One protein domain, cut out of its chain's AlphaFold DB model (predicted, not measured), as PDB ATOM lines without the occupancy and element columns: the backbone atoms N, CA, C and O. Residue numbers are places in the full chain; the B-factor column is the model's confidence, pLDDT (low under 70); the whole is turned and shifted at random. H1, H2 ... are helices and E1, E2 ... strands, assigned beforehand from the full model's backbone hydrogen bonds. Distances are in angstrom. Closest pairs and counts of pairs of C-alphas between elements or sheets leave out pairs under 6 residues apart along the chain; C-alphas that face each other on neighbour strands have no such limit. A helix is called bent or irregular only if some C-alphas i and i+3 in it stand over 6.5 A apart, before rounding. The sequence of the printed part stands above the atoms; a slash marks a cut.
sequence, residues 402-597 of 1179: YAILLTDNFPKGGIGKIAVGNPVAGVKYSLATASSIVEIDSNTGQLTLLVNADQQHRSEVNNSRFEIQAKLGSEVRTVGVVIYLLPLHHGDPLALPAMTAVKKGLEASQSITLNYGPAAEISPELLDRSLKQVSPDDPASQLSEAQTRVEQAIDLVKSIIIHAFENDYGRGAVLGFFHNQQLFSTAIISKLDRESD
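This is residues 402 to 597 of the 1179 residues of the protein "Partial" of Paramuricea clavata (UniProt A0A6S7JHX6). At one end of this elongated domain a five-stranded sheet, E3 E6 E7 E1 E8, curls like part of a barrel round a small sheet, E2 E5 E4. Over E1 and E8 lies one end of the long helix H4, which runs away to the other end of the domain, where H2 and H6 pack on it. The 196 printed residues, mixed helices and strands, include six named helices and eight named strands, in the order E1 E2 E3 E4 E5 H1 E6 E7 H2 H3 H4 E8 H5 H6. The large sheet is mixed, the small one antiparallel. The whole is only just compact, close to loose, with a radius of gyration of the C-alphas of 19.7 A and spans of 63 by 38 by 34 A.

In the strongly twisted large sheet, E3, residues 428 to 431, is antiparallel to E6, residues 465 to 472, with N 430 and O 469 3.0 A apart. E6 and E7, residues 475 to 486, form an antiparallel hairpin, with N 470 and O 477 at 2.8 A. E7 is parallel to E1, residues 402 to 407, with N 404 and O 482 at 2.8 A. E1 is parallel to E8, residues 574 to 577, with N 577 and O 405 at 2.8 A. In the small sheet E5, residues 446 to 449, is antiparallel to E2, residues 413 to 417, with N 415 and O 447 at 2.9 A, and forms a hairpin with E4, residues 438 to 440, with N 439 and O 448 at 2.9 A. The closest C-alphas of E3 and E4, Ser 430 and Ile 440, are 6.3 A apart. H4, residues 539 to 569, is on one face of the large sheet, two layers, a helix over a sheet, at a height of 7.7 A. H2, residues 492 to 503, touches H4 at its residues 549 to 557 alone, at a steep tilt of 55 degrees, opposite ways; the closest C-alphas are Met 499 and Ala 553, 5.0 A. H6, residues 586 to 595, touches H2 at a shallow tilt of 15 degrees, the same way, with the C-alphas of Asp 492 and Ile 588 closest at 6.1 A. H1, residues 458 to 461, and H5, residues 580 to 583, only graze the large sheet; H3, residues 524 to 527, is near H4. Every O i to N i+4 pair is within hydrogen-bond range in H6, 6 of 8 in H2 and 24 of 27 in H4; H1, H3 and H5 are too short for one.

E1 begins at C-alpha 402 (129.541, 108.790, 119.467). E7 is 36.5 A long, E6 24.0 A. H4 runs 44.9 A, from C-alpha 539 (108.134, 134.667, 149.228) to C-alpha 569 (132.111, 105.884, 124.445). H2, 17.5 A, is irregular: C-alphas 493 and 496 are 7.2 A apart.

The C-alphas of Ser 474 and Asp 537, the two farthest apart, are 64.9 A apart. The printed part has no cut. The links H2 to H3 and H3 to H4 are long. The mean pLDDT of the printed part is 74.7; residues 421 to 426 and 504 to 544 are under 70.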
ATOM      1  N   TYR A 402     130.583 108.012 118.793       90.38
ATOM      2  CA  TYR A 402     129.541 108.790 119.467       90.38
ATOM      3  C   TYR A 402     128.293 107.947 119.756       90.38
ATOM      4  O   TYR A 402     127.948 107.042 118.989       90.38
ATOM      5  N   ALA A 403     127.570 108.291 120.822       91.44
ATOM      6  CA  ALA A 403     126.248 107.748 121.128       91.44
ATOM      7  C   ALA A 403     125.201 108.868 121.201       91.44
ATOM      8  O   ALA A 403     125.462 109.935 121.748       91.44
ATOM      9  N   ILE A 404     124.005 108.619 120.673       90.69
ATOM     10  CA  ILE A 404     122.852 109.521 120.744       90.69
ATOM     11  C   ILE A 404     121.767 108.826 121.564       90.69
ATOM     12  O   ILE A 404     121.319 107.743 121.194       90.69
ATOM     13  N   LEU A 405     121.343 109.438 122.667       90.62
ATOM     14  CA  LEU A 405     120.259 108.942 123.515       90.62
ATOM     15  C   LEU A 405     118.993 109.746 123.221       90.62
ATOM     16  O   LEU A 405     119.000 110.964 123.372       90.62
ATOM     17  N   LEU A 406     117.911 109.071 122.834       90.00
ATOM     18  CA  LEU A 406     116.595 109.678 122.623       90.00
ATOM     19  C   LEU A 406     115.571 109.030 123.560       90.00
ATOM     20  O   LEU A 406     115.690 107.853 123.908       90.00
ATOM     21  N   THR A 407     114.539 109.769 123.950       88.06
ATOM     22  CA  THR A 407     113.358 109.193 124.611       88.06
ATOM     23  C   THR A 407     112.405 108.528 123.609       88.06
ATOM     24  O   THR A 407     112.422 108.807 122.409       88.06
ATOM     25  N   ASP A 408     111.564 107.617 124.094       81.69
ATOM     26  CA  ASP A 408     110.539 106.958 123.277       81.69
ATOM     27  C   ASP A 408     109.501 107.934 122.712       81.69
ATOM     28  O   ASP A 408     108.876 108.668 123.466       81.69
ATOM     29  N   ASN A 409     109.206 107.833 121.413       82.19
ATOM     30  CA  ASN A 409     108.389 108.773 120.632       82.19
ATOM     31  C   ASN A 409     109.054 110.137 120.382       82.19
ATOM     32  O   ASN A 409     108.351 111.121 120.144       82.19
ATOM     33  N   PHE A 410     110.387 110.218 120.405       85.25
ATOM     34  CA  PHE A 410     111.103 111.391 119.901       85.25
ATOM     35  C   PHE A 410     110.676 111.697 118.445       85.25
ATOM     36  O   PHE A 410     110.698 110.790 117.603       85.25
ATOM     37  N   PRO A 411     110.247 112.928 118.118       82.62
ATOM     38  CA  PRO A 411     109.757 113.261 116.787       82.62
ATOM     39  C   PRO A 411     110.900 113.325 115.768       82.62
ATOM     40  O   PRO A 411     112.059 113.554 116.111       82.62
ATOM     41  N   LYS A 412     110.576 113.186 114.480       84.88
ATOM     42  CA  LYS A 412     111.518 113.520 113.403       84.88
ATOM     43  C   LYS A 412     112.010 114.968 113.564       84.88
ATOM     44  O   LYS A 412     111.218 115.863 113.863       84.88
ATOM     45  N   GLY A 413     113.298 115.211 113.344       83.69
ATOM     46  CA  GLY A 413     113.911 116.518 113.595       83.69
ATOM     47  C   GLY A 413     115.399 116.428 113.910       83.69
ATOM     48  O   GLY A 413     115.994 115.354 113.844       83.69
ATOM     49  N   GLY A 414     116.026 117.562 114.216       80.88
ATOM     50  CA  GLY A 414     117.456 117.598 114.506       80.88
ATOM     51  C   GLY A 414     117.815 116.833 115.791       80.88
ATOM     52  O   GLY A 414     117.132 116.977 116.799       80.88
ATOM     53  N   ILE A 415     118.896 116.042 115.765       83.38
ATOM     54  CA  ILE A 415     119.352 115.183 116.884       83.38
ATOM     55  C   ILE A 415     120.860 115.320 117.159       83.38
ATOM     56  O   ILE A 415     121.571 114.348 117.407       83.38
ATOM     57  N   GLY A 416     121.363 116.554 117.109       77.31
ATOM     58  CA  GLY A 416     122.742 116.885 117.492       77.31
ATOM     59  C   GLY A 416     123.726 117.064 116.342       77.31
ATOM     60  O   GLY A 416     123.411 116.846 115.177       77.31
ATOM     61  N   LYS A 417     124.934 117.515 116.684       81.81
ATOM     62  CA  LYS A 417     125.981 117.905 115.734       81.81
ATOM     63  C   LYS A 417     127.242 117.090 115.980       81.81
ATOM     64  O   LYS A 417     127.774 117.120 117.084       81.81
ATOM     65  N   ILE A 418     127.752 116.432 114.941       83.69
ATOM     66  CA  ILE A 418     129.012 115.681 114.995       83.69
ATOM     67  C   ILE A 418     129.937 116.232 113.910       83.69
ATOM     68  O   ILE A 418     129.714 116.051 112.713       83.69
ATOM     69  N   ALA A 419     130.967 116.960 114.340       81.38
ATOM     70  CA  ALA A 419     131.854 117.737 113.480       81.38
ATOM     71  C   ALA A 419     133.321 117.608 113.923       81.38
ATOM     72  O   ALA A 419     133.609 117.205 115.049       81.38
ATOM     73  N   VAL A 420     134.259 117.964 113.038       79.00
ATOM     74  CA  VAL A 420     135.691 117.971 113.385       79.00
ATOM     75  C   VAL A 420     136.007 119.102 114.369       79.00
ATOM     76  O   VAL A 420     135.431 120.186 114.280       79.00
ATOM     77  N   GLY A 421     136.937 118.859 115.297       57.62
ATOM     78  CA  GLY A 421     137.154 119.724 116.466       57.62
ATOM     79  C   GLY A 421     137.647 121.145 116.157       57.62
ATOM     80  O   GLY A 421     137.457 122.047 116.968       57.62
ATOM     81  N   ASN A 422     138.241 121.379 114.982       56.22
ATOM     82  CA  ASN A 422     138.645 122.713 114.531       56.22
ATOM     83  C   ASN A 422     137.794 123.143 113.326       56.22
ATOM     84  O   ASN A 422     137.799 122.437 112.313       56.22
ATOM     85  N   PRO A 423     137.108 124.303 113.372       54.16
ATOM     86  CA  PRO A 423     136.327 124.797 112.246       54.16
ATOM     87  C   PRO A 423     137.264 125.202 111.101       54.16
ATOM     88  O   PRO A 423     137.809 126.305 111.061       54.16
ATOM     89  N   VAL A 424     137.470 124.288 110.153       58.62
ATOM     90  CA  VAL A 424     138.212 124.568 108.925       58.62
ATOM     91  C   VAL A 424     137.218 124.948 107.831       58.62
ATOM     92  O   VAL A 424     136.320 124.184 107.484       58.62
ATOM     93  N   ALA A 425     137.368 126.146 107.267       59.47
ATOM     94  CA  ALA A 425     136.535 126.580 106.151       59.47
ATOM     95  C   ALA A 425     136.699 125.621 104.953       59.47
ATOM     96  O   ALA A 425     137.817 125.369 104.499       59.47
ATOM     97  N   GLY A 426     135.580 125.108 104.431       69.69
ATOM     98  CA  GLY A 426     135.552 124.205 103.275       69.69
ATOM     99  C   GLY A 426     135.487 122.708 103.596       69.69
ATOM    100  O   GLY A 426     135.585 121.908 102.664       69.69
ATOM    101  N   VAL A 427     135.311 122.318 104.865       82.12
ATOM    102  CA  VAL A 427     134.993 120.927 105.233       82.12
ATOM    103  C   VAL A 427     133.582 120.575 104.768       82.12
ATOM    104  O   VAL A 427     132.659 121.377 104.906       82.12
ATOM    105  N   LYS A 428     133.423 119.377 104.203       88.50
ATOM    106  CA  LYS A 428     132.130 118.807 103.824       88.50
ATOM    107  C   LYS A 428     131.862 117.518 104.585       88.50
ATOM    108  O   LYS A 428     132.745 116.664 104.645       88.50
ATOM    109  N   TYR A 429     130.652 117.395 105.115       90.69
ATOM    110  CA  TYR A 429     130.185 116.219 105.842       90.69
ATOM    111  C   TYR A 429     129.269 115.359 104.969       90.69
ATOM    112  O   TYR A 429     128.515 115.878 104.145       90.69
ATOM    113  N   SER A 430     129.345 114.044 105.136       91.94
ATOM    114  CA  SER A 430     128.464 113.076 104.477       91.94
ATOM    115  C   SER A 430     128.379 111.788 105.287       91.94
ATOM    116  O   SER A 430     129.313 111.461 106.012       91.94
ATOM    117  N   LEU A 431     127.308 111.014 105.131       91.38
ATOM    118  CA  LEU A 431     127.258 109.653 105.667       91.38
ATOM    119  C   LEU A 431     128.107 108.720 104.792       91.38
ATOM    120  O   LEU A 431     128.047 108.801 103.564       91.38
ATOM    121  N   ALA A 432     128.906 107.843 105.406       83.12
ATOM    122  CA  ALA A 432     129.729 106.866 104.679       83.12
ATOM    123  C   ALA A 432     128.870 105.839 103.922       83.12
ATOM    124  O   ALA A 432     129.275 105.312 102.886       83.12
ATOM    125  N   THR A 433     127.676 105.567 104.449       77.12
ATOM    126  CA  THR A 433     126.646 104.704 103.869       77.12
ATOM    127  C   THR A 433     125.300 105.420 103.922       77.12
ATOM    128  O   THR A 433     125.030 106.182 104.848       77.12
ATOM    129  N   ALA A 434     124.454 105.219 102.908       72.50
ATOM    130  CA  ALA A 434     123.119 105.813 102.891       72.50
ATOM    131  C   ALA A 434     122.274 105.242 104.043       72.50
ATOM    132  O   ALA A 434     122.160 104.023 104.171       72.50
ATOM    133  N   SER A 435     121.685 106.119 104.859       79.19
ATOM    134  CA  SER A 435     120.785 105.763 105.959       79.19
ATOM    135  C   SER A 435     119.366 106.219 105.628       79.19
ATOM    136  O   SER A 435     119.174 107.339 105.163       79.19
ATOM    137  N   SER A 436     118.369 105.367 105.870       81.50
ATOM    138  CA  SER A 436     116.948 105.741 105.790       81.50
ATOM    139  C   SER A 436     116.437 106.421 107.065       81.50
ATOM    140  O   SER A 436     115.294 106.864 107.101       81.50
ATOM    141  N   ILE A 437     117.269 106.483 108.110       87.00
ATOM    142  CA  ILE A 437     116.888 106.928 109.455       87.00
ATOM    143  C   ILE A 437     117.438 108.325 109.750       87.00
ATOM    144  O   ILE A 437     116.783 109.101 110.440       87.00
ATOM    145  N   VAL A 438     118.628 108.656 109.239       90.00
ATOM    146  CA  VAL A 438     119.343 109.896 109.569       90.00
ATOM    147  C   VAL A 438     119.857 110.577 108.306       90.00
ATOM    148  O   VAL A 438     120.351 109.914 107.398       90.00
ATOM    149  N   GLU A 439     119.802 111.905 108.288       91.81
ATOM    150  CA  GLU A 439     120.459 112.782 107.318       91.81
ATOM    151  C   GLU A 439     121.488 113.683 108.019       91.81
ATOM    152  O   GLU A 439     121.361 113.968 109.210       91.81
ATOM    153  N   ILE A 440     122.518 114.131 107.291       90.12
ATOM    154  CA  ILE A 440     123.538 115.059 107.793       90.12
ATOM    155  C   ILE A 440     123.642 116.305 106.910       90.12
ATOM    156  O   ILE A 440     123.785 116.201 105.690       90.12
ATOM    157  N   ASP A 441     123.638 117.488 107.522       87.06
ATOM    158  CA  ASP A 441     123.910 118.730 106.805       87.06
ATOM    159  C   ASP A 441     125.384 118.795 106.378       87.06
ATOM    160  O   ASP A 441     126.317 118.718 107.186       87.06
ATOM    161  N   SER A 442     125.590 118.990 105.076       86.88
ATOM    162  CA  SER A 442     126.914 118.900 104.458       86.88
ATOM    163  C   SER A 442     127.904 119.980 104.899       86.88
ATOM    164  O   SER A 442     129.104 119.811 104.682       86.88
ATOM    165  N   ASN A 443     127.444 121.091 105.476       78.81
ATOM    166  CA  ASN A 443     128.293 122.220 105.863       78.81
ATOM    167  C   ASN A 443     128.584 122.238 107.361       78.81
ATOM    168  O   ASN A 443     129.666 122.645 107.781       78.81
ATOM    169  N   THR A 444     127.609 121.826 108.162       77.38
ATOM    170  CA  THR A 444     127.621 121.995 109.613       77.38
ATOM    171  C   THR A 444     127.888 120.690 110.352       77.38
ATOM    172  O   THR A 444     128.390 120.746 111.472       77.38
ATOM    173  N   GLY A 445     127.598 119.534 109.746       83.19
ATOM    174  CA  GLY A 445     127.653 118.239 110.430       83.19
ATOM    175  C   GLY A 445     126.470 118.007 111.381       83.19
ATOM    176  O   GLY A 445     126.550 117.161 112.269       83.19
ATOM    177  N   GLN A 446     125.390 118.781 111.234       85.88
ATOM    178  CA  GLN A 446     124.149 118.620 111.990       85.88
ATOM    179  C   GLN A 446     123.388 117.379 111.511       85.88
ATOM    180  O   GLN A 446     123.167 117.225 110.311       85.88
ATOM    181  N   LEU A 447     122.965 116.518 112.434       88.62
ATOM    182  CA  LEU A 447     122.174 115.322 112.156       88.62
ATOM    183  C   LEU A 447     120.679 115.598 112.307       88.62
ATOM    184  O   LEU A 447     120.261 116.295 113.236       88.62
ATOM    185  N   THR A 448     119.889 115.000 111.417       88.19
ATOM    186  CA  THR A 448     118.422 115.047 111.412       88.19
ATOM    187  C   THR A 448     117.860 113.634 111.349       88.19
ATOM    188  O   THR A 448     118.204 112.867 110.454       88.19
ATOM    189  N   LEU A 449     116.983 113.296 112.289       89.88
ATOM    190  CA  LEU A 449     116.207 112.067 112.301       89.88
ATOM    191  C   LEU A 449     115.043 112.182 111.302       89.88
ATOM    192  O   LEU A 449     114.249 113.121 111.373       89.88
ATOM    193  N   LEU A 450     114.940 111.231 110.374       89.25
ATOM    194  CA  LEU A 450     113.979 111.246 109.262       89.25
ATOM    195  C   LEU A 450     112.641 110.570 109.596       89.25
ATOM    196  O   LEU A 450     111.626 110.850 108.955       89.25
ATOM    197  N   VAL A 451     112.633 109.701 110.605       88.31
ATOM    198  CA  VAL A 451     111.462 108.958 111.093       88.31
ATOM    199  C   VAL A 451     111.237 109.255 112.572       88.31
ATOM    200  O   VAL A 451     112.177 109.581 113.285       88.31
ATOM    201  N   ASN A 452     110.006 109.154 113.064       85.62
ATOM    202  CA  ASN A 452     109.768 109.289 114.501       85.62
ATOM    203  C   ASN A 452     110.321 108.060 115.236       85.62
ATOM    204  O   ASN A 452     110.224 106.943 114.734       85.62
ATOM    205  N   ALA A 453     110.809 108.230 116.460       81.50
ATOM    206  CA  ALA A 453     111.175 107.134 117.356       81.50
ATOM    207  C   ALA A 453     109.942 106.507 118.044       81.50
ATOM    208  O   ALA A 453     109.966 106.201 119.236       81.50
ATOM    209  N   ASP A 454     108.836 106.375 117.311       81.81
ATOM    210  CA  ASP A 454     107.572 105.834 117.810       81.81
ATOM    211  C   ASP A 454     107.571 104.296 117.862       81.81
ATOM    212  O   ASP A 454     108.507 103.630 117.416       81.81
ATOM    213  N   GLN A 455     106.509 103.698 118.416       78.38
ATOM    214  CA  GLN A 455     106.384 102.235 118.505       78.38
ATOM    215  C   GLN A 455     106.507 101.518 117.153       78.38
ATOM    216  O   GLN A 455     106.958 100.373 117.129       78.38
ATOM    217  N   GLN A 456     106.120 102.163 116.049       83.69
ATOM    218  CA  GLN A 456     106.159 101.561 114.718       83.69
ATOM    219  C   GLN A 456     107.599 101.439 114.201       83.69
ATOM    220  O   GLN A 456     107.946 100.405 113.634       83.69
ATOM    221  N   HIS A 457     108.440 102.448 114.434       85.00
ATOM    222  CA  HIS A 457     109.814 102.498 113.913       85.00
ATOM    223  C   HIS A 457     110.881 102.232 114.987       85.00
ATOM    224  O   HIS A 457     112.079 102.278 114.708       85.00
ATOM    225  N   ARG A 458     110.479 101.907 116.223       85.25
ATOM    226  CA  ARG A 458     111.387 101.687 117.361       85.25
ATOM    227  C   ARG A 458     112.524 100.712 117.048       85.25
ATOM    228  O   ARG A 458     113.665 100.972 117.420       85.25
ATOM    229  N   SER A 459     112.224  99.585 116.402       83.44
ATOM    230  CA  SER A 459     113.225  98.564 116.055       83.44
ATOM    231  C   SER A 459     114.179  99.002 114.947       83.44
ATOM    232  O   SER A 459     115.259  98.436 114.832       83.44
ATOM    233  N   GLU A 460     113.776  99.975 114.130       85.44
ATOM    234  CA  GLU A 460     114.620 100.560 113.091       85.44
ATOM    235  C   GLU A 460     115.566 101.597 113.704       85.44
ATOM    236  O   GLU A 460     116.762 101.574 113.430       85.44
ATOM    237  N   VAL A 461     115.050 102.467 114.579       87.06
ATOM    238  CA  VAL A 461     115.809 103.575 115.180       87.06
ATOM    239  C   VAL A 461     116.756 103.099 116.289       87.06
ATOM    240  O   VAL A 461     117.923 103.503 116.319       87.06
ATOM    241  N   ASN A 462     116.286 102.243 117.201       90.56
ATOM    242  CA  ASN A 462     117.068 101.796 118.354       90.56
ATOM    243  C   ASN A 462     118.208 100.852 117.943       90.56
ATOM    244  O   ASN A 462     117.983  99.868 117.244       90.56
ATOM    245  N   ASN A 463     119.414 101.098 118.453       87.81
ATOM    246  CA  ASN A 463     120.664 100.431 118.072       87.81
ATOM    247  C   ASN A 463     121.070 100.619 116.601       87.81
ATOM    248  O   ASN A 463     121.908  99.860 116.102       87.81
ATOM    249  N   SER A 464     120.524 101.618 115.899       89.44
ATOM    250  CA  SER A 464     120.997 101.953 114.554       89.44
ATOM    251  C   SER A 464     122.442 102.461 114.610       89.44
ATOM    252  O   SER A 464     122.803 103.253 115.482       89.44
ATOM    253  N   ARG A 465     123.292 101.963 113.701       91.19
ATOM    254  CA  ARG A 465     124.722 102.298 113.612       91.19
ATOM    255  C   ARG A 465     125.037 102.872 112.242       91.19
ATOM    256  O   ARG A 465     124.648 102.288 111.233       91.19
ATOM    257  N   PHE A 466     125.760 103.982 112.206       91.38
ATOM    258  CA  PHE A 466     126.193 104.619 110.966       91.38
ATOM    259  C   PHE A 466     127.532 105.334 111.148       91.38
ATOM    260  O   PHE A 466     128.012 105.525 112.262       91.38
ATOM    261  N   GLU A 467     128.149 105.713 110.033       92.00
ATOM    262  CA  GLU A 467     129.452 106.375 110.001       92.00
ATOM    263  C   GLU A 467     129.342 107.738 109.314       92.00
ATOM    264  O   GLU A 467     128.733 107.863 108.247       92.00
ATOM    265  N   ILE A 468     129.973 108.754 109.898       92.12
ATOM    266  CA  ILE A 468     130.043 110.113 109.355       92.12
ATOM    267  C   ILE A 468     131.436 110.352 108.788       92.12
ATOM    268  O   ILE A 468     132.430 110.093 109.458       92.12
ATOM    269  N   GLN A 469     131.513 110.902 107.578       91.62
ATOM    270  CA  GLN A 469     132.746 111.313 106.916       91.62
ATOM    271  C   GLN A 469     132.879 112.836 106.875       91.62
ATOM    272  O   GLN A 469     131.957 113.528 106.452       91.62
ATOM    273  N   ALA A 470     134.054 113.348 107.240       89.88
ATOM    274  CA  ALA A 470     134.467 114.733 107.029       89.88
ATOM    275  C   ALA A 470     135.554 114.797 105.947       89.88
ATOM    276  O   ALA A 470     136.545 114.062 106.006       89.88
ATOM    277  N   LYS A 471     135.383 115.684 104.961       87.69
ATOM    278  CA  LYS A 471     136.278 115.828 103.805       87.69
ATOM    279  C   LYS A 471     136.771 117.260 103.628       87.69
ATOM    280  O   LYS A 471     135.971 118.189 103.570       87.69
ATOM    281  N   LEU A 472     138.080 117.424 103.432       84.00
ATOM    282  CA  LEU A 472     138.740 118.695 103.121       84.00
ATOM    283  C   LEU A 472     139.760 118.469 102.004       84.00
ATOM    284  O   LEU A 472     140.834 117.901 102.207       84.00
ATOM    285  N   GLY A 473     139.420 118.891 100.785       80.62
ATOM    286  CA  GLY A 473     140.232 118.588  99.606       80.62
ATOM    287  C   GLY A 473     140.342 117.075  99.365       80.62
ATOM    288  O   GLY A 473     139.349 116.431  99.026       80.62
ATOM    289  N   SER A 474     141.552 116.522  99.509       76.19
ATOM    290  CA  SER A 474     141.846 115.086  99.373       76.19
ATOM    291  C   SER A 474     141.891 114.325 100.703       76.19
ATOM    292  O   SER A 474     142.061 113.110 100.689       76.19
ATOM    293  N   GLU A 475     141.797 115.015 101.840       79.31
ATOM    294  CA  GLU A 475     141.812 114.386 103.161       79.31
ATOM    295  C   GLU A 475     140.389 113.986 103.570       79.31
ATOM    296  O   GLU A 475     139.455 114.776 103.412       79.31
ATOM    297  N   VAL A 476     140.235 112.757 104.071       86.25
ATOM    298  CA  VAL A 476     138.971 112.198 104.568       86.25
ATOM    299  C   VAL A 476     139.207 111.590 105.950       86.25
ATOM    300  O   VAL A 476     140.238 110.948 106.189       86.25
ATOM    301  N   ARG A 477     138.255 111.796 106.860       88.81
ATOM    302  CA  ARG A 477     138.173 111.143 108.173       88.81
ATOM    303  C   ARG A 477     136.768 110.627 108.408       88.81
ATOM    304  O   ARG A 477     135.827 111.248 107.925       88.81
ATOM    305  N   THR A 478     136.652 109.548 109.171       90.06
ATOM    306  CA  THR A 478     135.379 108.889 109.478       90.06
ATOM    307  C   THR A 478     135.233 108.708 110.987       90.06
ATOM    308  O   THR A 478     136.245 108.494 111.651       90.06
ATOM    309  N   VAL A 479     134.006 108.772 111.507       91.81
ATOM    310  CA  VAL A 479     133.667 108.460 112.906       91.81
ATOM    311  C   VAL A 479     132.362 107.664 112.997       91.81
ATOM    312  O   VAL A 479     131.456 107.883 112.190       91.81
ATOM    313  N   GLY A 480     132.273 106.730 113.948       91.19
ATOM    314  CA  GLY A 480     131.089 105.896 114.180       91.19
ATOM    315  C   GLY A 480     130.064 106.548 115.112       91.19
ATOM    316  O   GLY A 480     130.430 107.268 116.039       91.19
ATOM    317  N   VAL A 481     128.775 106.287 114.877       92.38
ATOM    318  CA  VAL A 481     127.649 106.820 115.664       92.38
ATOM    319  C   VAL A 481     126.598 105.736 115.910       92.38
ATOM    320  O   VAL A 481     126.294 104.949 115.007       92.38
ATOM    321  N   VAL A 482     126.031 105.699 117.121       92.12
ATOM    322  CA  VAL A 482     124.965 104.763 117.527       92.12
ATOM    323  C   VAL A 482     123.788 105.513 118.155       92.12
ATOM    324  O   VAL A 482     124.015 106.393 118.979       92.12
ATOM    325  N   ILE A 483     122.542 105.153 117.821       91.38
ATOM    326  CA  ILE A 483     121.331 105.705 118.469       91.38
ATOM    327  C   ILE A 483     120.740 104.696 119.462       91.38
ATOM    328  O   ILE A 483     120.535 103.533 119.114       91.38
ATOM    329  N   TYR A 484     120.395 105.151 120.668       91.88
ATOM    330  CA  TYR A 484     119.684 104.391 121.698       91.88
ATOM    331  C   TYR A 484     118.352 105.053 122.060       91.88
ATOM    332  O   TYR A 484     118.300 106.261 122.289       91.88
ATOM    333  N   LEU A 485     117.287 104.251 122.160       90.12
ATOM    334  CA  LEU A 485     115.976 104.686 122.654       90.12
ATOM    335  C   LEU A 485     115.768 104.258 124.107       90.12
ATOM    336  O   LEU A 485     115.734 103.059 124.411       90.12
ATOM    337  N   LEU A 486     115.598 105.239 124.990       89.50
ATOM    338  CA  LEU A 486     115.302 105.023 126.400       89.50
ATOM    339  C   LEU A 486     113.821 104.676 126.604       89.50
ATOM    340  O   LEU A 486     112.961 105.335 126.015       89.50
ATOM    341  N   PRO A 487     113.502 103.692 127.467       86.25
ATOM    342  CA  PRO A 487     112.125 103.394 127.843       86.25
ATOM    343  C   PRO A 487     111.388 104.612 128.416       86.25
ATOM    344  O   PRO A 487     111.997 105.464 129.069       86.25
ATOM    345  N   LEU A 488     110.064 104.654 128.254       87.81
ATOM    346  CA  LEU A 488     109.223 105.619 128.969       87.81
ATOM    347  C   LEU A 488     109.466 105.559 130.485       87.81
ATOM    348  O   LEU A 488     109.578 104.482 131.073       87.81
ATOM    349  N   HIS A 489     109.507 106.736 131.104       90.38
ATOM    350  CA  HIS A 489     109.679 106.957 132.539       90.38
ATOM    351  C   HIS A 489     111.007 106.429 133.106       90.38
ATOM    352  O   HIS A 489     111.113 106.135 134.296       90.38
ATOM    353  N   HIS A 490     112.046 106.321 132.266       89.81
ATOM    354  CA  HIS A 490     113.371 105.855 132.687       89.81
ATOM    355  C   HIS A 490     113.994 106.709 133.810       89.81
ATOM    356  O   HIS A 490     114.807 106.205 134.581       89.81
ATOM    357  N   GLY A 491     113.600 107.981 133.934       87.62
ATOM    358  CA  GLY A 491     114.073 108.898 134.972       87.62
ATOM    359  C   GLY A 491     113.345 108.787 136.318       87.62
ATOM    360  O   GLY A 491     113.897 109.225 137.327       87.62
ATOM    361  N   ASP A 492     112.152 108.180 136.381       91.00
ATOM    362  CA  ASP A 492     111.338 108.101 137.608       91.00
ATOM    363  C   ASP A 492     112.096 107.546 138.828       91.00
ATOM    364  O   ASP A 492     112.010 108.146 139.906       91.00
ATOM    365  N   PRO A 493     112.874 106.448 138.710       89.81
ATOM    366  CA  PRO A 493     113.597 105.887 139.852       89.81
ATOM    367  C   PRO A 493     114.714 106.801 140.377       89.81
ATOM    368  O   PRO A 493     115.128 106.660 141.528       89.81
ATOM    369  N   LEU A 494     115.207 107.723 139.544       87.44
ATOM    370  CA  LEU A 494     116.339 108.610 139.833       87.44
ATOM    371  C   LEU A 494     115.900 109.965 140.402       87.44
ATOM    372  O   LEU A 494     116.671 110.617 141.105       87.44
ATOM    373  N   ALA A 495     114.653 110.360 140.142       87.69
ATOM    374  CA  ALA A 495     114.107 111.678 140.450       87.69
ATOM    375  C   ALA A 495     114.171 112.051 141.945       87.69
ATOM    376  O   ALA A 495     114.738 113.079 142.309       87.69
ATOM    377  N   LEU A 496     113.622 111.226 142.844       88.75
ATOM    378  CA  LEU A 496     113.611 111.541 144.284       88.75
ATOM    379  C   LEU A 496     114.990 111.453 144.949       88.75
ATOM    380  O   LEU A 496     115.286 112.315 145.782       88.75
ATOM    381  N   PRO A 497     115.850 110.466 144.619       85.75
ATOM    382  CA  PRO A 497     117.242 110.494 145.052       85.75
ATOM    383  C   PRO A 497     117.966 111.775 144.619       85.75
ATOM    384  O   PRO A 497     118.633 112.389 145.450       85.75
ATOM    385  N   ALA A 498     117.775 112.219 143.371       82.56
ATOM    386  CA  ALA A 498     118.344 113.470 142.871       82.56
ATOM    387  C   ALA A 498     117.821 114.692 143.646       82.56
ATOM    388  O   ALA A 498     118.620 115.484 144.134       82.56
ATOM    389  N   MET A 499     116.506 114.801 143.868       85.19
ATOM    390  CA  MET A 499     115.911 115.871 144.686       85.19
ATOM    391  C   MET A 499     116.447 115.872 146.122       85.19
ATOM    392  O   MET A 499     116.771 116.918 146.678       85.19
ATOM    393  N   THR A 500     116.600 114.689 146.721       84.12
ATOM    394  CA  THR A 500     117.174 114.551 148.066       84.12
ATOM    395  C   THR A 500     118.626 115.031 148.097       84.12
ATOM    396  O   THR A 500     119.026 115.694 149.055       84.12
ATOM    397  N   ALA A 501     119.410 114.717 147.062       76.38
ATOM    398  CA  ALA A 501     120.795 115.161 146.930       76.38
ATOM    399  C   ALA A 501     120.894 116.686 146.767       76.38
ATOM    400  O   ALA A 501     121.696 117.313 147.457       76.38
ATOM    401  N   VAL A 502     120.031 117.280 145.933       77.06
ATOM    402  CA  VAL A 502     119.929 118.735 145.733       77.06
ATOM    403  C   VAL A 502     119.558 119.441 147.044       77.06
ATOM    404  O   VAL A 502     120.244 120.369 147.468       77.06
ATOM    405  N   LYS A 503     118.528 118.957 147.750       75.62
ATOM    406  CA  LYS A 503     118.049 119.544 149.013       75.62
ATOM    407  C   LYS A 503     119.039 119.491 150.163       75.62
ATOM    408  O   LYS A 503     119.114 120.428 150.952       75.62
ATOM    409  N   LYS A 504     119.750 118.372 150.311       69.31
ATOM    410  CA  LYS A 504     120.651 118.163 151.449       69.31
ATOM    411  C   LYS A 504     121.905 119.026 151.394       69.31
ATOM    412  O   LYS A 504     122.699 118.930 152.318       69.31
ATOM    413  N   GLY A 505     122.081 119.855 150.359       60.38
ATOM    414  CA  GLY A 505     123.114 120.886 150.340       60.38
ATOM    415  C   GLY A 505     124.521 120.365 150.639       60.38
ATOM    416  O   GLY A 505     125.320 121.134 151.155       60.38
ATOM    417  N   LEU A 506     124.805 119.095 150.309       52.56
ATOM    418  CA  LEU A 506     125.940 118.279 150.770       52.56
ATOM    419  C   LEU A 506     125.834 117.764 152.218       52.56
ATOM    420  O   LEU A 506     126.005 118.526 153.155       52.56
ATOM    421  N   GLU A 507     125.735 116.439 152.391       32.03
ATOM    422  CA  GLU A 507     126.465 115.697 153.435       32.03
ATOM    423  C   GLU A 507     126.351 114.174 153.197       32.03
ATOM    424  O   GLU A 507     125.270 113.643 152.954       32.03
ATOM    425  N   ALA A 508     127.494 113.487 153.310       31.98
ATOM    426  CA  ALA A 508     127.776 112.070 153.046       31.98
ATOM    427  C   ALA A 508     128.024 111.675 151.576       31.98
ATOM    428  O   ALA A 508     127.144 111.655 150.722       31.98
ATOM    429  N   SER A 509     129.258 111.234 151.349       32.91
ATOM    430  CA  SER A 509     129.695 110.294 150.322       32.91
ATOM    431  C   SER A 509     128.850 109.007 150.332       32.91
ATOM    432  O   SER A 509     129.306 107.960 150.796       32.91
ATOM    433  N   GLN A 510     127.602 109.073 149.880       35.53
ATOM    434  CA  GLN A 510     126.830 107.883 149.554       35.53
ATOM    435  C   GLN A 510     126.937 107.662 148.053       35.53
ATOM    436  O   GLN A 510     126.340 108.384 147.259       35.53
ATOM    437  N   SER A 511     127.711 106.645 147.675       36.62
ATOM    438  CA  SER A 511     127.567 106.005 146.378       36.62
ATOM    439  C   SER A 511     126.117 105.525 146.266       36.62
ATOM    440  O   SER A 511     125.697 104.582 146.935       36.62
ATOM    441  N   ILE A 512     125.304 106.209 145.461       38.03
ATOM    442  CA  ILE A 512     124.000 105.673 145.074       38.03
ATOM    443  C   ILE A 512     124.292 104.617 144.013       38.03
ATOM    444  O   ILE A 512     124.438 104.922 142.835       38.03
ATOM    445  N   THR A 513     124.446 103.367 144.446       35.50
ATOM    446  CA  THR A 513     124.575 102.227 143.539       35.50
ATOM    447  C   THR A 513     123.191 101.890 142.989       35.50
ATOM    448  O   THR A 513     122.338 101.347 143.695       35.50
ATOM    449  N   LEU A 514     122.948 102.221 141.723       32.44
ATOM    450  CA  LEU A 514     121.752 101.783 141.009       32.44
ATOM    451  C   LEU A 514     121.943 100.321 140.597       32.44
ATOM    452  O   LEU A 514     122.767 100.003 139.747       32.44
ATOM    453  N   ASN A 515     121.184  99.414 141.211       31.98
ATOM    454  CA  ASN A 515     121.257  97.977 140.940       31.98
ATOM    455  C   ASN A 515     120.561  97.575 139.624       31.98
ATOM    456  O   ASN A 515     119.754  96.660 139.648       31.98
ATOM    457  N   TYR A 516     120.851  98.223 138.488       29.73
ATOM    458  CA  TYR A 516     120.521  97.729 137.137       29.73
ATOM    459  C   TYR A 516     121.440  98.406 136.090       29.73
ATOM    460  O   TYR A 516     121.278  99.591 135.819       29.73
ATOM    461  N   GLY A 517     122.376  97.660 135.477       38.25
ATOM    462  CA  GLY A 517     123.325  98.155 134.445       38.25
ATOM    463  C   GLY A 517     124.698  98.587 134.998       38.25
ATOM    464  O   GLY A 517     124.801  98.770 136.207       38.25
ATOM    465  N   PRO A 518     125.778  98.661 134.182       33.84
ATOM    466  CA  PRO A 518     127.157  98.712 134.677       33.84
ATOM    467  C   PRO A 518     127.406  99.979 135.507       33.84
ATOM    468  O   PRO A 518     127.514 101.071 134.968       33.84
ATOM    469  N   ALA A 519     127.453  99.788 136.829       35.41
ATOM    470  CA  ALA A 519     127.973 100.670 137.874       35.41
ATOM    471  C   ALA A 519     128.081 102.166 137.509       35.41
ATOM    472  O   ALA A 519     129.177 102.702 137.358       35.41
ATOM    473  N   ALA A 520     126.944 102.858 137.422       37.75
ATOM    474  CA  ALA A 520     126.935 104.315 137.489       37.75
ATOM    475  C   ALA A 520     127.068 104.727 138.966       37.75
ATOM    476  O   ALA A 520     126.093 104.707 139.717       37.75
ATOM    477  N   GLU A 521     128.288 105.040 139.403       38.97
ATOM    478  CA  GLU A 521     128.527 105.712 140.682       38.97
ATOM    479  C   GLU A 521     128.442 107.228 140.482       38.97
ATOM    480  O   GLU A 521     129.075 107.793 139.592       38.97
ATOM    481  N   ILE A 522     127.665 107.904 141.328       39.75
ATOM    482  CA  ILE A 522     127.621 109.368 141.359       39.75
ATOM    483  C   ILE A 522     128.936 109.861 141.978       39.75
ATOM    484  O   ILE A 522     129.164 109.689 143.178       39.75
ATOM    485  N   SER A 523     129.821 110.445 141.166       39.53
ATOM    486  CA  SER A 523     131.104 110.972 141.637       39.53
ATOM    487  C   SER A 523     130.946 112.349 142.315       39.53
ATOM    488  O   SER A 523     130.084 113.139 141.920       39.53
ATOM    489  N   PRO A 524     131.797 112.698 143.302       34.81
ATOM    490  CA  PRO A 524     131.795 114.023 143.936       34.81
ATOM    491  C   PRO A 524     132.011 115.196 142.960       34.81
ATOM    492  O   PRO A 524     131.584 116.313 143.232       34.81
ATOM    493  N   GLU A 525     132.647 114.949 141.810       38.06
ATOM    494  CA  GLU A 525     132.962 115.959 140.787       38.06
ATOM    495  C   GLU A 525     131.739 116.377 139.949       38.06
ATOM    496  O   GLU A 525     131.697 117.505 139.457       38.06
ATOM    497  N   LEU A 526     130.730 115.506 139.815       38.72
ATOM    498  CA  LEU A 526     129.430 115.835 139.206       38.72
ATOM    499  C   LEU A 526     128.546 116.672 140.149       38.72
ATOM    500  O   LEU A 526     127.629 117.351 139.693       38.72
ATOM    501  N   LEU A 527     128.841 116.644 141.453       39.88
ATOM    502  CA  LEU A 527     128.049 117.250 142.527       39.88
ATOM    503  C   LEU A 527     128.479 118.692 142.875       39.88
ATOM    504  O   LEU A 527     127.669 119.475 143.364       39.88
ATOM    505  N   ASP A 528     129.741 119.058 142.617       34.56
ATOM    506  CA  ASP A 528     130.347 120.339 143.039       34.56
ATOM    507  C   ASP A 528     129.929 121.548 142.170       34.56
ATOM    508  O   ASP A 528     130.185 122.703 142.514       34.56
ATOM    509  N   ARG A 529     129.257 121.313 141.033       39.62
ATOM    510  CA  ARG A 529     128.875 122.370 140.075       39.62
ATOM    511  C   ARG A 529     127.601 123.140 140.412       39.62
ATOM    512  O   ARG A 529     127.403 124.203 139.830       39.62
ATOM    513  N   SER A 530     126.772 122.659 141.339       35.31
ATOM    514  CA  SER A 530     125.370 123.105 141.414       35.31
ATOM    515  C   SER A 530     124.952 123.821 142.701       35.31
ATOM    516  O   SER A 530     123.797 124.220 142.794       35.31
ATOM    517  N   LEU A 531     125.819 124.017 143.705       34.78
ATOM    518  CA  LEU A 531     125.341 124.462 145.026       34.78
ATOM    519  C   LEU A 531     126.206 125.552 145.678       34.78
ATOM    520  O   LEU A 531     127.286 125.272 146.195       34.78
ATOM    521  N   LYS A 532     125.675 126.787 145.736       31.22
ATOM    522  CA  LYS A 532     125.995 127.807 146.761       31.22
ATOM    523  C   LYS A 532     124.748 128.637 147.112       31.22
ATOM    524  O   LYS A 532     124.201 129.317 146.251       31.22
ATOM    525  N   GLN A 533     124.354 128.577 148.387       29.92
ATOM    526  CA  GLN A 533     123.170 129.206 149.002       29.92
ATOM    527  C   GLN A 533     123.371 130.691 149.364       29.92
ATOM    528  O   GLN A 533     124.469 131.026 149.811       29.92
ATOM    529  N   VAL A 534     122.297 131.511 149.320       30.89
ATOM    530  CA  VAL A 534     122.069 132.702 150.188       30.89
ATOM    531  C   VAL A 534     120.565 133.047 150.368       30.89
ATOM    532  O   VAL A 534     119.875 133.258 149.384       30.89
ATOM    533  N   SER A 535     120.198 133.232 151.651       31.91
ATOM    534  CA  SER A 535     119.158 134.032 152.363       31.91
ATOM    535  C   SER A 535     117.635 133.876 152.105       31.91
ATOM    536  O   SER A 535     117.199 134.024 150.975       31.91
ATOM    537  N   PRO A 536     116.793 133.746 153.166       37.75
ATOM    538  CA  PRO A 536     115.535 132.979 153.119       37.75
ATOM    539  C   PRO A 536     114.210 133.777 153.191       37.75
ATOM    540  O   PRO A 536     113.148 133.165 153.319       37.75
ATOM    541  N   ASP A 537     114.214 135.113 153.155       41.31
ATOM    542  CA  ASP A 537     113.090 135.888 153.723       41.31
ATOM    543  C   ASP A 537     112.150 136.591 152.716       41.31
ATOM    544  O   ASP A 537     111.339 137.422 153.130       41.31
ATOM    545  N   ASP A 538     112.186 136.241 151.423       53.25
ATOM    546  CA  ASP A 538     111.217 136.728 150.422       53.25
ATOM    547  C   ASP A 538     110.360 135.576 149.844       53.25
ATOM    548  O   ASP A 538     110.927 134.602 149.341       53.25
ATOM    549  N   PRO A 539     109.010 135.650 149.872       56.94
ATOM    550  CA  PRO A 539     108.134 134.667 149.228       56.94
ATOM    551  C   PRO A 539     108.454 134.382 147.750       56.94
ATOM    552  O   PRO A 539     108.317 133.240 147.313       56.94
ATOM    553  N   ALA A 540     108.890 135.386 146.980       57.94
ATOM    554  CA  ALA A 540     109.289 135.208 145.584       57.94
ATOM    555  C   ALA A 540     110.626 134.457 145.461       57.94
ATOM    556  O   ALA A 540     110.775 133.611 144.577       57.94
ATOM    557  N   SER A 541     111.561 134.700 146.390       60.38
ATOM    558  CA  SER A 541     112.798 133.918 146.515       60.38
ATOM    559  C   SER A 541     112.475 132.465 146.845       60.38
ATOM    560  O   SER A 541     112.925 131.578 146.140       60.38
ATOM    561  N   GLN A 542     111.611 132.200 147.826       65.06
ATOM    562  CA  GLN A 542     111.254 130.832 148.227       65.06
ATOM    563  C   GLN A 542     110.635 130.016 147.080       65.06
ATOM    564  O   GLN A 542     110.962 128.840 146.910       65.06
ATOM    565  N   LEU A 543     109.776 130.639 146.263       68.38
ATOM    566  CA  LEU A 543     109.229 130.014 145.054       68.38
ATOM    567  C   LEU A 543     110.323 129.815 143.988       68.38
ATOM    568  O   LEU A 543     110.511 128.714 143.481       68.38
ATOM    569  N   SER A 544     111.120 130.841 143.692       67.50
ATOM    570  CA  SER A 544     112.258 130.719 142.769       67.50
ATOM    571  C   SER A 544     113.215 129.582 143.157       67.50
ATOM    572  O   SER A 544     113.646 128.798 142.306       67.50
ATOM    573  N   GLU A 545     113.511 129.449 144.449       70.25
ATOM    574  CA  GLU A 545     114.382 128.410 144.988       70.25
ATOM    575  C   GLU A 545     113.783 127.014 144.793       70.25
ATOM    576  O   GLU A 545     114.444 126.093 144.310       70.25
ATOM    577  N   ALA A 546     112.501 126.847 145.124       75.25
ATOM    578  CA  ALA A 546     111.818 125.574 144.952       75.25
ATOM    579  C   ALA A 546     111.786 125.132 143.479       75.25
ATOM    580  O   ALA A 546     112.037 123.960 143.188       75.25
ATOM    581  N   GLN A 547     111.567 126.057 142.539       77.69
ATOM    582  CA  GLN A 547     111.628 125.763 141.103       77.69
ATOM    583  C   GLN A 547     113.055 125.414 140.651       77.69
ATOM    584  O   GLN A 547     113.259 124.435 139.931       77.69
ATOM    585  N   THR A 548     114.057 126.161 141.122       75.38
ATOM    586  CA  THR A 548     115.469 125.906 140.799       75.38
ATOM    587  C   THR A 548     115.902 124.511 141.260       75.38
ATOM    588  O   THR A 548     116.578 123.798 140.519       75.38
ATOM    589  N   ARG A 549     115.454 124.056 142.438       78.25
ATOM    590  CA  ARG A 549     115.722 122.691 142.931       78.25
ATOM    591  C   ARG A 549     115.134 121.607 142.026       78.25
ATOM    592  O   ARG A 549     115.766 120.568 141.842       78.25
ATOM    593  N   VAL A 550     113.943 121.830 141.464       81.19
ATOM    594  CA  VAL A 550     113.316 120.893 140.512       81.19
ATOM    595  C   VAL A 550     114.122 120.827 139.218       81.19
ATOM    596  O   VAL A 550     114.455 119.726 138.778       81.19
ATOM    597  N   GLU A 551     114.499 121.979 138.656       80.69
ATOM    598  CA  GLU A 551     115.349 122.065 137.456       80.69
ATOM    599  C   GLU A 551     116.681 121.329 137.673       80.69
ATOM    600  O   GLU A 551     117.040 120.442 136.897       80.69
ATOM    601  N   GLN A 552     117.359 121.593 138.794       78.38
ATOM    602  CA  GLN A 552     118.610 120.924 139.156       78.38
ATOM    603  C   GLN A 552     118.451 119.411 139.344       78.38
ATOM    604  O   GLN A 552     119.325 118.646 138.936       78.38
ATOM    605  N   ALA A 553     117.352 118.954 139.950       82.12
ATOM    606  CA  ALA A 553     117.096 117.526 140.118       82.12
ATOM    607  C   ALA A 553     116.884 116.832 138.763       82.12
ATOM    608  O   ALA A 553     117.430 115.751 138.539       82.12
ATOM    609  N   ILE A 554     116.136 117.456 137.849       83.88
ATOM    610  CA  ILE A 554     115.914 116.952 136.489       83.88
ATOM    611  C   ILE A 554     117.237 116.882 135.714       83.88
ATOM    612  O   ILE A 554     117.549 115.839 135.130       83.88
ATOM    613  N   ASP A 555     118.040 117.944 135.742       80.25
ATOM    614  CA  ASP A 555     119.326 117.994 135.040       80.25
ATOM    615  C   ASP A 555     120.341 117.001 135.614       80.25
ATOM    616  O   ASP A 555     121.090 116.367 134.861       80.25
ATOM    617  N   LEU A 556     120.322 116.783 136.932       81.06
ATOM    618  CA  LEU A 556     121.130 115.754 137.578       81.06
ATOM    619  C   LEU A 556     120.744 114.354 137.086       81.06
ATOM    620  O   LEU A 556     121.624 113.566 136.748       81.06
ATOM    621  N   VAL A 557     119.447 114.044 136.971       85.31
ATOM    622  CA  VAL A 557     118.991 112.756 136.417       85.31
ATOM    623  C   VAL A 557     119.448 112.579 134.968       85.31
ATOM    624  O   VAL A 557     119.995 111.530 134.626       85.31
ATOM    625  N   LYS A 558     119.277 113.601 134.120       85.50
ATOM    626  CA  LYS A 558     119.746 113.570 132.724       85.50
ATOM    627  C   LYS A 558     121.254 113.327 132.647       85.50
ATOM    628  O   LYS A 558     121.705 112.504 131.853       85.50
ATOM    629  N   SER A 559     122.018 113.993 133.509       81.75
ATOM    630  CA  SER A 559     123.474 113.849 133.592       81.75
ATOM    631  C   SER A 559     123.892 112.449 134.043       81.75
ATOM    632  O   SER A 559     124.805 111.876 133.455       81.75
ATOM    633  N   ILE A 560     123.200 111.862 135.027       82.50
ATOM    634  CA  ILE A 560     123.429 110.477 135.472       82.50
ATOM    635  C   ILE A 560     123.218 109.497 134.313       82.50
ATOM    636  O   ILE A 560     124.043 108.607 134.104       82.50
ATOM    637  N   ILE A 561     122.143 109.673 133.539       85.38
ATOM    638  CA  ILE A 561     121.839 108.816 132.385       85.38
ATOM    639  C   ILE A 561     122.925 108.946 131.314       85.38
ATOM    640  O   ILE A 561     123.415 107.930 130.833       85.38
ATOM    641  N   ILE A 562     123.328 110.169 130.956       84.00
ATOM    642  CA  ILE A 562     124.400 110.404 129.974       84.00
ATOM    643  C   ILE A 562     125.704 109.750 130.443       84.00
ATOM    644  O   ILE A 562     126.311 108.982 129.695       84.00
ATOM    645  N   HIS A 563     126.100 109.992 131.694       81.06
ATOM    646  CA  HIS A 563     127.358 109.497 132.249       81.06
ATOM    647  C   HIS A 563     127.435 107.965 132.282       81.06
ATOM    648  O   HIS A 563     128.498 107.392 132.048       81.06
ATOM    649  N   ALA A 564     126.303 107.285 132.492       82.00
ATOM    650  CA  ALA A 564     126.241 105.827 132.439       82.00
ATOM    651  C   ALA A 564     126.682 105.255 131.076       82.00
ATOM    652  O   ALA A 564     127.252 104.167 131.035       82.00
ATOM    653  N   PHE A 565     126.469 105.990 129.976       83.94
ATOM    654  CA  PHE A 565     126.923 105.608 128.633       83.94
ATOM    655  C   PHE A 565     128.336 106.118 128.311       83.94
ATOM    656  O   PHE A 565     129.029 105.512 127.496       83.94
ATOM    657  N   GLU A 566     128.801 107.204 128.938       79.69
ATOM    658  CA  GLU A 566     130.140 107.764 128.677       79.69
ATOM    659  C   GLU A 566     131.274 106.797 129.037       79.69
ATOM    660  O   GLU A 566     132.340 106.856 128.426       79.69
ATOM    661  N   ASN A 567     131.041 105.870 129.970       74.19
ATOM    662  CA  ASN A 567     131.993 104.808 130.303       74.19
ATOM    663  C   ASN A 567     132.394 103.954 129.085       74.19
ATOM    664  O   ASN A 567     133.532 103.491 129.020       74.19
ATOM    665  N   ASP A 568     131.488 103.783 128.116       77.94
ATOM    666  CA  ASP A 568     131.703 102.940 126.933       77.94
ATOM    667  C   ASP A 568     132.156 103.732 125.690       77.94
ATOM    668  O   ASP A 568     132.744 103.151 124.776       77.94
ATOM    669  N   TYR A 569     131.889 105.044 125.636       81.19
ATOM    670  CA  TYR A 569     132.111 105.884 124.445       81.19
ATOM    671  C   TYR A 569     133.151 107.000 124.636       81.19
ATOM    672  O   TYR A 569     133.613 107.561 123.648       81.19
ATOM    673  N   GLY A 570     133.547 107.302 125.874       73.38
ATOM    674  CA  GLY A 570     134.386 108.450 126.210       73.38
ATOM    675  C   GLY A 570     133.570 109.648 126.704       73.38
ATOM    676  O   GLY A 570     132.385 109.811 126.400       73.38
ATOM    677  N   ARG A 571     134.206 110.505 127.508       73.50
ATOM    678  CA  ARG A 571     133.566 111.693 128.091       73.50
ATOM    679  C   ARG A 571     133.259 112.716 126.996       73.50
ATOM    680  O   ARG A 571     134.165 113.123 126.282       73.50
ATOM    681  N   GLY A 572     132.013 113.177 126.897       72.69
ATOM    682  CA  GLY A 572     131.572 114.105 125.849       72.69
ATOM    683  C   GLY A 572     131.221 113.446 124.508       72.69
ATOM    684  O   GLY A 572     130.839 114.148 123.571       72.69
ATOM    685  N   ALA A 573     131.295 112.113 124.415       83.25
ATOM    686  CA  ALA A 573     130.899 111.347 123.234       83.25
ATOM    687  C   ALA A 573     129.395 111.000 123.193       83.25
ATOM    688  O   ALA A 573     128.899 110.486 122.188       83.25
ATOM    689  N   VAL A 574     128.661 111.259 124.280       86.19
ATOM    690  CA  VAL A 574     127.241 110.912 124.431       86.19
ATOM    691  C   VAL A 574     126.375 112.171 124.352       86.19
ATOM    692  O   VAL A 574     126.509 113.081 125.166       86.19
ATOM    693  N   LEU A 575     125.460 112.216 123.383       86.12
ATOM    694  CA  LEU A 575     124.506 113.306 123.175       86.12
ATOM    695  C   LEU A 575     123.106 112.864 123.622       86.12
ATOM    696  O   LEU A 575     122.505 111.994 122.995       86.12
ATOM    697  N   GLY A 576     122.583 113.448 124.703       86.38
ATOM    698  CA  GLY A 576     121.241 113.151 125.213       86.38
ATOM    699  C   GLY A 576     120.189 114.164 124.759       86.38
ATOM    700  O   GLY A 576     120.333 115.354 125.028       86.38
ATOM    701  N   PHE A 577     119.114 113.687 124.129       86.38
ATOM    702  CA  PHE A 577     117.929 114.468 123.767       86.38
ATOM    703  C   PHE A 577     116.710 113.877 124.472       86.38
ATOM    704  O   PHE A 577     116.113 112.897 124.024       86.38
ATOM    705  N   PHE A 578     116.371 114.460 125.617       85.62
ATOM    706  CA  PHE A 578     115.346 113.924 126.499       85.62
ATOM    707  C   PHE A 578     114.108 114.815 126.505       85.62
ATOM    708  O   PHE A 578     114.196 115.965 126.929       85.62
ATOM    709  N   HIS A 579     112.960 114.262 126.109       85.00
ATOM    710  CA  HIS A 579     111.667 114.857 126.438       85.00
ATOM    711  C   HIS A 579     111.349 114.579 127.908       85.00
ATOM    712  O   HIS A 579     111.206 113.416 128.301       85.00
ATOM    713  N   ASN A 580     111.202 115.616 128.730       83.69
ATOM    714  CA  ASN A 580     110.935 115.487 130.162       83.69
ATOM    715  C   ASN A 580     109.658 114.676 130.423       83.69
ATOM    716  O   ASN A 580     109.641 113.841 131.319       83.69
ATOM    717  N   GLN A 581     108.616 114.843 129.603       80.81
ATOM    718  CA  GLN A 581     107.346 114.112 129.748       80.81
ATOM    719  C   GLN A 581     107.437 112.615 129.428       80.81
ATOM    720  O   GLN A 581     106.596 111.823 129.852       80.81
ATOM    721  N   GLN A 582     108.424 112.231 128.623       85.69
ATOM    722  CA  GLN A 582     108.685 110.836 128.286       85.69
ATOM    723  C   GLN A 582     109.672 110.237 129.282       85.69
ATOM    724  O   GLN A 582     109.562 109.062 129.617       85.69
ATOM    725  N   LEU A 583     110.613 111.045 129.782       88.00
ATOM    726  CA  LEU A 583     111.611 110.626 130.756       88.00
ATOM    727  C   LEU A 583     111.036 110.493 132.173       88.00
ATOM    728  O   LEU A 583     111.478 109.609 132.906       88.00
ATOM    729  N   PHE A 584     110.046 111.314 132.529       88.44
ATOM    730  CA  PHE A 584     109.421 111.364 133.848       88.44
ATOM    731  C   PHE A 584     107.896 111.255 133.758       88.44
ATOM    732  O   PHE A 584     107.265 111.874 132.905       88.44
ATOM    733  N   SER A 585     107.275 110.480 134.644       88.50
ATOM    734  CA  SER A 585     105.816 110.438 134.767       88.50
ATOM    735  C   SER A 585     105.260 111.711 135.415       88.50
ATOM    736  O   SER A 585     105.877 112.319 136.288       88.50
ATOM    737  N   THR A 586     104.027 112.096 135.076       83.12
ATOM    738  CA  THR A 586     103.356 113.233 135.738       83.12
ATOM    739  C   THR A 586     103.312 113.056 137.261       83.12
ATOM    740  O   THR A 586     103.474 114.014 138.009       83.12
ATOM    741  N   ALA A 587     103.160 111.812 137.733       85.75
ATOM    742  CA  ALA A 587     103.148 111.493 139.154       85.75
ATOM    743  C   ALA A 587     104.495 111.767 139.843       85.75
ATOM    744  O   ALA A 587     104.489 112.247 140.981       85.75
ATOM    745  N   ILE A 588     105.631 111.475 139.187       87.31
ATOM    746  CA  ILE A 588     106.949 111.754 139.768       87.31
ATOM    747  C   ILE A 588     107.257 113.248 139.758       87.31
ATOM    748  O   ILE A 588     107.761 113.744 140.758       87.31
ATOM    749  N   ILE A 589     106.880 113.978 138.704       81.31
ATOM    750  CA  ILE A 589     107.098 115.430 138.619       81.31
ATOM    751  C   ILE A 589     106.295 116.155 139.700       81.31
ATOM    752  O   ILE A 589     106.878 116.852 140.519       81.31
ATOM    753  N   SER A 590     104.994 115.867 139.835       80.12
ATOM    754  CA  SER A 590     104.194 116.448 140.925       80.12
ATOM    755  C   SER A 590     104.710 116.067 142.315       80.12
ATOM    756  O   SER A 590     104.387 116.717 143.310       80.12
ATOM    757  N   LYS A 591     105.462 114.966 142.426       85.12
ATOM    758  CA  LYS A 591     106.151 114.614 143.664       85.12
ATOM    759  C   LYS A 591     107.438 115.421 143.838       85.12
ATOM    760  O   LYS A 591     107.677 115.835 144.961       85.12
ATOM    761  N   LEU A 592     108.213 115.676 142.784       84.00
ATOM    762  CA  LEU A 592     109.370 116.576 142.821       84.00
ATOM    763  C   LEU A 592     108.976 117.985 143.265       84.00
ATOM    764  O   LEU A 592     109.649 118.517 144.137       84.00
ATOM    765  N   ASP A 593     107.873 118.536 142.755       78.75
ATOM    766  CA  ASP A 593     107.384 119.860 143.168       78.75
ATOM    767  C   ASP A 593     107.028 119.873 144.661       78.75
ATOM    768  O   ASP A 593     107.546 120.668 145.439       78.75
ATOM    769  N   ARG A 594     106.205 118.919 145.118       79.06
ATOM    770  CA  ARG A 594     105.871 118.818 146.551       79.06
ATOM    771  C   ARG A 594     107.105 118.646 147.421       79.06
ATOM    772  O   ARG A 594     107.154 119.187 148.521       79.06
ATOM    773  N   GLU A 595     108.059 117.850 146.948       83.94
ATOM    774  CA  GLU A 595     109.299 117.648 147.665       83.94
ATOM    775  C   GLU A 595     110.159 118.895 147.610       83.94
ATOM    776  O   GLU A 595     110.790 119.097 148.611       83.94
ATOM    777  N   SER A 596     110.182 119.758 146.589       77.69
ATOM    778  CA  SER A 596     111.086 120.925 146.488       77.69
ATOM    779  C   SER A 596     110.771 122.105 147.422       77.69
ATOM    780  O   SER A 596     111.486 123.110 147.397       77.69
ATOM    781  N   ASP A 597     109.759 121.954 148.284       75.31
ATOM    782  CA  ASP A 597     109.106 123.019 149.064       75.31
ATOM    783  C   ASP A 597     108.333 124.014 148.184       75.31
ATOM    784  O   ASP A 597     108.002 125.124 148.604       75.31
TER     785      ASP A 597